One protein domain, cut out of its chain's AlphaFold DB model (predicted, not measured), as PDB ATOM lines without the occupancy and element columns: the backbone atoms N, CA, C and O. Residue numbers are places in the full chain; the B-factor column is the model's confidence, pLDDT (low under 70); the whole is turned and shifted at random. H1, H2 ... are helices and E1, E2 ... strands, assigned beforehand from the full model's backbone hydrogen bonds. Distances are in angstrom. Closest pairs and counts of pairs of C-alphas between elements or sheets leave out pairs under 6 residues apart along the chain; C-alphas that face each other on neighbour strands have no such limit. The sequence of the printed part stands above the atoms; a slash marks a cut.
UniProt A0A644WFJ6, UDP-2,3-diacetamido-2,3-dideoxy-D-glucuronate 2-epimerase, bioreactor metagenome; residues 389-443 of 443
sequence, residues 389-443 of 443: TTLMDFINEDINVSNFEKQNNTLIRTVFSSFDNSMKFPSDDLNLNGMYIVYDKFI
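What this domain is: This is residues 389 to 443 of the 443 residues of the protein "UDP-2,3-diacetamido-2,3-dideoxy-D-glucuronate 2-epimerase" of bioreactor metagenome (UniProt A0A644WFJ6). A twisted antiparallel sheet of three strands has one short helix, H1, packed on it, and residues 418 to 434 loop from E2 back to E3. The 55 printed residues hold E1, H1, E2, E3 along the chain; the sheet's order is E1, E3, E2, the class mixed. The whole is compact, radius of gyration of the C-alphas 10.1 A, and spans 33 by 19 by 18 A.

How they stand to each other: Start at E1, residues 389 to 395, antiparallel to E3, residues 435 to 442; N 391 and O 439 are within hydrogen-bond range, 2.8 A. Next, H1, residues 401 to 408, is on the sheet at a height of 8.2 A, every O i to N i+4 pair within range. E2, residues 410 to 417, bends by 67 degrees at residue 413; its closest C-alpha pair with H1 is Leu 411 and Glu 405, 5.6 A. E2 and E3 form a hairpin; N 416 and O 436 are 2.8 A apart. E1, H1, E2 make a split strand-helix-strand unit, E3 between its same-way strands, crossover right-handed.

Where its parts are: Find C-alpha 389 at (-14.707, 63.686, 1.741); E1 runs 17.9 A, H1 10.7 A, E2 19.3 A, and E3 21.1 A to C-alpha 442 at (-11.897, 61.969, 7.622).

The domain as a whole: The farthest C-alphas, Asp 420 and Ile 443, are 33.0 A apart. The printed part has no cut, the E2 to E3 link is long, and no printed residue is under 70 in pLDDT.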
ATOM      1  N   THR A 389     -14.445  63.721   3.184       94.19
ATOM      2  CA  THR A 389     -14.707  63.686   1.741       94.19
ATOM      3  C   THR A 389     -14.979  62.251   1.325       94.19
ATOM      4  O   THR A 389     -14.231  61.346   1.692       94.19
ATOM      5  N   THR A 390     -16.032  62.046   0.539       95.62
ATOM      6  CA  THR A 390     -16.330  60.744  -0.061       95.62
ATOM      7  C   THR A 390     -15.494  60.555  -1.328       95.62
ATOM      8  O   THR A 390     -15.539  61.383  -2.241       95.62
ATOM      9  N   LEU A 391     -14.731  59.468  -1.380       96.75
ATOM     10  CA  LEU A 391     -13.820  59.108  -2.463       96.75
ATOM     11  C   LEU A 391     -14.214  57.763  -3.077       96.75
ATOM     12  O   LEU A 391     -14.957  56.982  -2.480       96.75
ATOM     13  N   MET A 392     -13.698  57.499  -4.277       97.19
ATOM     14  CA  MET A 392     -13.811  56.209  -4.950       97.19
ATOM     15  C   MET A 392     -12.431  55.766  -5.422       97.19
ATOM     16  O   MET A 392     -11.769  56.528  -6.120       97.19
ATOM     17  N   ASP A 393     -12.043  54.535  -5.092       97.44
ATOM     18  CA  ASP A 393     -10.764  53.946  -5.497       97.44
ATOM     19  C   ASP A 393     -10.924  52.497  -5.964       97.44
ATOM     20  O   ASP A 393     -11.889  51.811  -5.623       97.44
ATOM     21  N   PHE A 394      -9.954  52.036  -6.754       97.44
ATOM     22  CA  PHE A 394      -9.776  50.626  -7.091       97.44
ATOM     23  C   PHE A 394      -8.657  50.037  -6.237       97.44
ATOM     24  O   PHE A 394      -7.539  50.555  -6.243       97.44
ATOM     25  N   ILE A 395      -8.946  48.942  -5.541       97.69
ATOM     26  CA  ILE A 395      -8.018  48.297  -4.618       97.69
ATOM     27  C   ILE A 395      -7.381  47.087  -5.306       97.69
ATOM     28  O   ILE A 395      -8.060  46.167  -5.756       97.69
ATOM     29  N   ASN A 396      -6.054  47.101  -5.409       95.25
ATOM     30  CA  ASN A 396      -5.235  46.042  -6.009       95.25
ATOM     31  C   ASN A 396      -4.292  45.372  -4.993       95.25
ATOM     32  O   ASN A 396      -3.348  44.679  -5.376       95.25
ATOM     33  N   GLU A 397      -4.536  45.615  -3.710       94.94
ATOM     34  CA  GLU A 397      -3.795  45.062  -2.585       94.94
ATOM     35  C   GLU A 397      -4.624  44.009  -1.851       94.94
ATOM     36  O   GLU A 397      -5.854  44.062  -1.809       94.94
ATOM     37  N   ASP A 398      -3.926  43.036  -1.269       96.88
ATOM     38  CA  ASP A 398      -4.519  41.997  -0.435       96.88
ATOM     39  C   ASP A 398      -4.780  42.551   0.974       96.88
ATOM     40  O   ASP A 398      -3.971  42.403   1.892       96.88
ATOM     41  N   ILE A 399      -5.891  43.272   1.115       97.94
ATOM     42  CA  ILE A 399      -6.334  43.902   2.360       97.94
ATOM     43  C   ILE A 399      -7.827  43.645   2.558       97.94
ATOM     44  O   ILE A 399      -8.589  43.580   1.595       97.94
ATOM     45  N   ASN A 400      -8.263  43.503   3.807       98.12
ATOM     46  CA  ASN A 400      -9.687  43.435   4.125       98.12
ATOM     47  C   ASN A 400     -10.241  44.814   4.521       98.12
ATOM     48  O   ASN A 400      -9.487  45.744   4.817       98.12
ATOM     49  N   VAL A 401     -11.567  44.936   4.550       97.56
ATOM     50  CA  VAL A 401     -12.273  46.178   4.909       97.56
ATOM     51  C   VAL A 401     -11.793  46.748   6.245       97.56
ATOM     52  O   VAL A 401     -11.438  47.923   6.315       97.56
ATOM     53  N   SER A 402     -11.749  45.932   7.303       97.12
ATOM     54  CA  SER A 402     -11.389  46.405   8.650       97.12
ATOM     55  C   SER A 402      -9.962  46.959   8.732       97.12
ATOM     56  O   SER A 402      -9.733  48.001   9.352       97.12
ATOM     57  N   ASN A 403      -8.999  46.308   8.075       97.75
ATOM     58  CA  ASN A 403      -7.624  46.793   8.015       97.75
ATOM     59  C   ASN A 403      -7.506  48.047   7.149       97.75
ATOM     60  O   ASN A 403      -6.790  48.965   7.544       97.75
ATOM     61  N   PHE A 404      -8.213  48.117   6.018       97.50
ATOM     62  CA  PHE A 404      -8.200  49.297   5.152       97.50
ATOM     63  C   PHE A 404      -8.721  50.539   5.885       97.50
ATOM     64  O   PHE A 404      -8.044  51.568   5.895       97.50
ATOM     65  N   GLU A 405      -9.875  50.426   6.551       96.62
ATOM     66  CA  GLU A 405     -10.478  51.507   7.345       96.62
ATOM     67  C   GLU A 405      -9.523  52.000   8.438       96.62
ATOM     68  O   GLU A 405      -9.271  53.200   8.572       96.62
ATOM     69  N   LYS A 406      -8.918  51.063   9.177       96.00
ATOM     70  CA  LYS A 406      -7.979  51.376  10.259       96.00
ATOM     71  C   LYS A 406      -6.694  52.037   9.760       96.00
ATOM     72  O   LYS A 406      -6.193  52.951  10.408       96.00
ATOM     73  N   GLN A 407      -6.133  51.561   8.649       96.19
ATOM     74  CA  GLN A 407      -4.874  52.081   8.103       96.19
ATOM     75  C   GLN A 407      -5.030  53.481   7.508       96.19
ATOM     76  O   GLN A 407      -4.099  54.280   7.585       96.19
ATOM     77  N   ASN A 408      -6.194  53.777   6.929       94.31
ATOM     78  CA  ASN A 408      -6.412  55.009   6.176       94.31
ATOM     79  C   ASN A 408      -7.218  56.068   6.937       94.31
ATOM     80  O   ASN A 408      -7.366  57.175   6.420       94.31
ATOM     81  N   ASN A 409      -7.712  55.746   8.138       93.69
ATOM     82  CA  ASN A 409      -8.687  56.552   8.871       93.69
ATOM     83  C   ASN A 409      -9.915  56.854   7.993       93.69
ATOM     84  O   ASN A 409     -10.216  58.005   7.667       93.69
ATOM     85  N   THR A 410     -10.567  55.788   7.524       95.25
ATOM     86  CA  THR A 410     -11.687  55.851   6.577       95.25
ATOM     87  C   THR A 410     -12.861  54.987   7.021       95.25
ATOM     88  O   THR A 410     -12.719  54.109   7.871       95.25
ATOM     89  N   LEU A 411     -14.030  55.216   6.418       95.75
ATOM     90  CA  LEU A 411     -15.207  54.357   6.544       95.75
ATOM     91  C   LEU A 411     -15.680  53.929   5.154       95.75
ATOM     92  O   LEU A 411     -16.072  54.771   4.343       95.75
ATOM     93  N   ILE A 412     -15.668  52.629   4.865       96.75
ATOM     94  CA  ILE A 412     -16.145  52.112   3.578       96.75
ATOM     95  C   ILE A 412     -17.678  52.119   3.567       96.75
ATOM     96  O   ILE A 412     -18.324  51.591   4.471       96.75
ATOM     97  N   ARG A 413     -18.264  52.692   2.510       94.81
ATOM     98  CA  ARG A 413     -19.717  52.738   2.286       94.81
ATOM     99  C   ARG A 413     -20.200  51.576   1.433       94.81
ATOM    100  O   ARG A 413     -21.106  50.851   1.822       94.81
ATOM    101  N   THR A 414     -19.600  51.395   0.260       96.00
ATOM    102  CA  THR A 414     -20.032  50.383  -0.715       96.00
ATOM    103  C   THR A 414     -18.839  49.757  -1.413       96.00
ATOM    104  O   THR A 414     -17.854  50.445  -1.683       96.00
ATOM    105  N   VAL A 415     -18.961  48.476  -1.766       97.00
ATOM    106  CA  VAL A 415     -17.929  47.705  -2.467       97.00
ATOM    107  C   VAL A 415     -18.528  47.071  -3.717       97.00
ATOM    108  O   VAL A 415     -19.640  46.539  -3.687       97.00
ATOM    109  N   PHE A 416     -17.790  47.123  -4.821       97.06
ATOM    110  CA  PHE A 416     -18.175  46.554  -6.105       97.06
ATOM    111  C   PHE A 416     -17.049  45.691  -6.667       97.06
ATOM    112  O   PHE A 416     -15.917  46.149  -6.820       97.06
ATOM    113  N   SER A 417     -17.361  44.446  -7.006       95.75
ATOM    114  CA  SER A 417     -16.378  43.507  -7.530       95.75
ATOM    115  C   SER A 417     -16.164  43.674  -9.025       95.75
ATOM    116  O   SER A 417     -17.113  43.608  -9.807       95.75
ATOM    117  N   SER A 418     -14.902  43.812  -9.449       94.25
ATOM    118  CA  SER A 418     -14.569  43.843 -10.877       94.25
ATOM    119  C   SER A 418     -14.609  42.461 -11.539       94.25
ATOM    120  O   SER A 418     -14.523  42.375 -12.761       94.25
ATOM    121  N   PHE A 419     -14.703  41.376 -10.763       92.69
ATOM    122  CA  PHE A 419     -14.700  40.010 -11.296       92.69
ATOM    123  C   PHE A 419     -16.063  39.598 -11.854       92.69
ATOM    124  O   PHE A 419     -16.138  39.028 -12.941       92.69
ATOM    125  N   ASP A 420     -17.134  39.883 -11.112       92.81
ATOM    126  CA  ASP A 420     -18.506  39.477 -11.443       92.81
ATOM    127  C   ASP A 420     -19.457  40.666 -11.672       92.81
ATOM    128  O   ASP A 420     -20.633  40.460 -11.971       92.81
ATOM    129  N   ASN A 421     -18.950  41.901 -11.590       91.88
ATOM    130  CA  ASN A 421     -19.724  43.138 -11.703       91.88
ATOM    131  C   ASN A 421     -20.900  43.208 -10.713       91.88
ATOM    132  O   ASN A 421     -21.983  43.690 -11.059       91.88
ATOM    133  N   SER A 422     -20.702  42.724  -9.484       93.31
ATOM    134  CA  SER A 422     -21.715  42.758  -8.430       93.31
ATOM    135  C   SER A 422     -21.278  43.576  -7.215       93.31
ATOM    136  O   SER A 422     -20.093  43.683  -6.894       93.31
ATOM    137  N   MET A 423     -22.257  44.155  -6.516       95.56
ATOM    138  CA  MET A 423     -22.033  44.745  -5.196       95.56
ATOM    139  C   MET A 423     -21.838  43.649  -4.150       95.56
ATOM    140  O   MET A 423     -22.504  42.614  -4.207       95.56
ATOM    141  N   LYS A 424     -20.958  43.912  -3.183       96.44
ATOM    142  CA  LYS A 424     -20.742  43.081  -1.994       96.44
ATOM    143  C   LYS A 424     -20.980  43.925  -0.752       96.44
ATOM    144  O   LYS A 424     -20.666  45.120  -0.751       96.44
ATOM    145  N   PHE A 425     -21.523  43.322   0.301       97.12
ATOM    146  CA  PHE A 425     -21.596  44.019   1.581       97.12
ATOM    147  C   PHE A 425     -20.179  44.152   2.166       97.12
ATOM    148  O   PHE A 425     -19.470  43.147   2.220       97.12
ATOM    149  N   PRO A 426     -19.735  45.347   2.600       96.69
ATOM    150  CA  PRO A 426     -18.415  45.538   3.208       96.69
ATOM    151  C   PRO A 426     -18.322  44.923   4.616       96.69
ATOM    152  O   PRO A 426     -18.234  45.635   5.615       96.69
ATOM    153  N   SER A 427     -18.345  43.596   4.733       96.12
ATOM    154  CA  SER A 427     -18.044  42.919   5.998       96.12
ATOM    155  C   SER A 427     -16.581  43.145   6.391       96.12
ATOM    156  O   SER A 427     -15.728  43.372   5.534       96.12
ATOM    157  N   ASP A 428     -16.270  43.092   7.689       96.31
ATOM    158  CA  ASP A 428     -14.925  43.385   8.213       96.31
ATOM    159  C   ASP A 428     -13.818  42.518   7.590       96.31
ATOM    160  O   ASP A 428     -12.670  42.961   7.464       96.31
ATOM    161  N   ASP A 429     -14.174  41.293   7.209       96.94
ATOM    162  CA  ASP A 429     -13.326  40.255   6.638       96.94
ATOM    163  C   ASP A 429     -13.311  40.235   5.101       96.94
ATOM    164  O   ASP A 429     -12.481  39.531   4.520       96.94
ATOM    165  N   LEU A 430     -14.163  41.023   4.428       96.94
ATOM    166  CA  LEU A 430     -14.209  41.069   2.967       96.94
ATOM    167  C   LEU A 430     -12.866  41.546   2.409       96.94
ATOM    168  O   LEU A 430     -12.418  42.657   2.693       96.94
ATOM    169  N   ASN A 431     -12.258  40.711   1.569       97.38
ATOM    170  CA  ASN A 431     -11.046  41.047   0.834       97.38
ATOM    171  C   ASN A 431     -11.353  42.048  -0.292       97.38
ATOM    172  O   ASN A 431     -12.264  41.829  -1.094       97.38
ATOM    173  N   LEU A 432     -10.584  43.132  -0.346       97.88
ATOM    174  CA  LEU A 432     -10.760  44.237  -1.282       97.88
ATOM    175  C   LEU A 432      -9.935  44.103  -2.567       97.88
ATOM    176  O   LEU A 432     -10.115  44.909  -3.476       97.88
ATOM    177  N   ASN A 433      -9.067  43.100  -2.699       97.50
ATOM    178  CA  ASN A 433      -8.282  42.918  -3.914       97.50
ATOM    179  C   ASN A 433      -9.190  42.695  -5.136       97.50
ATOM    180  O   ASN A 433      -9.976  41.747  -5.182       97.50
ATOM    181  N   GLY A 434      -9.072  43.561  -6.145       96.94
ATOM    182  CA  GLY A 434      -9.935  43.550  -7.327       96.94
ATOM    183  C   GLY A 434     -11.321  44.151  -7.078       96.94
ATOM    184  O   GLY A 434     -12.282  43.799  -7.766       96.94
ATOM    185  N   MET A 435     -11.449  45.035  -6.088       97.88
ATOM    186  CA  MET A 435     -12.704  45.704  -5.762       97.88
ATOM    187  C   MET A 435     -12.597  47.212  -5.987       97.88
ATOM    188  O   MET A 435     -11.587  47.844  -5.680       97.88
ATOM    189  N   TYR A 436     -13.675  47.807  -6.489       97.88
ATOM    190  CA  TYR A 436     -13.910  49.241  -6.392       97.88
ATOM    191  C   TYR A 436     -14.608  49.535  -5.071       97.88
ATOM    192  O   TYR A 436     -15.584  48.868  -4.721       97.88
ATOM    193  N   ILE A 437     -14.143  50.551  -4.355       97.44
ATOM    194  CA  ILE A 437     -14.736  50.983  -3.092       97.44
ATOM    195  C   ILE A 437     -15.178  52.439  -3.182       97.44
ATOM    196  O   ILE A 437     -14.534  53.248  -3.844       97.44
ATOM    197  N   VAL A 438     -16.262  52.770  -2.484       97.19
ATOM    198  CA  VAL A 438     -16.628  54.148  -2.135       97.19
ATOM    199  C   VAL A 438     -16.495  54.275  -0.628       97.19
ATOM    200  O   VAL A 438     -17.052  53.450   0.100       97.19
ATOM    201  N   TYR A 439     -15.758  55.272  -0.153       96.38
ATOM    202  CA  TYR A 439     -15.442  55.427   1.265       96.38
ATOM    203  C   TYR A 439     -15.349  56.896   1.669       96.38
ATOM    204  O   TYR A 439     -15.028  57.758   0.853       96.38
ATOM    205  N   ASP A 440     -15.609  57.173   2.940       95.31
ATOM    206  CA  ASP A 440     -15.381  58.478   3.542       95.31
ATOM    207  C   ASP A 440     -13.976  58.537   4.124       95.31
ATOM    208  O   ASP A 440     -13.562  57.637   4.854       95.31
ATOM    209  N   LYS A 441     -13.243  59.601   3.799       94.44
ATOM    210  CA  LYS A 441     -11.950  59.923   4.398       94.44
ATOM    211  C   LYS A 441     -12.103  61.124   5.316       94.44
ATOM    212  O   LYS A 441     -12.456  62.202   4.834       94.44
ATOM    213  N   PHE A 442     -11.839  60.923   6.602       90.06
ATOM    214  CA  PHE A 442     -11.897  61.969   7.622       90.06
ATOM    215  C   PHE A 442     -10.648  62.864   7.516       90.06
ATOM    216  O   PHE A 442      -9.544  62.350   7.301       90.06
ATOM    217  N   ILE A 443     -10.845  64.189   7.551       82.69
ATOM    218  CA  ILE A 443      -9.828  65.227   7.274       82.69
ATOM    219  C   ILE A 443      -9.206  65.757   8.558       82.69
ATOM    220  O   ILE A 443      -9.983  66.112   9.468       82.69
TER     221      ILE A 443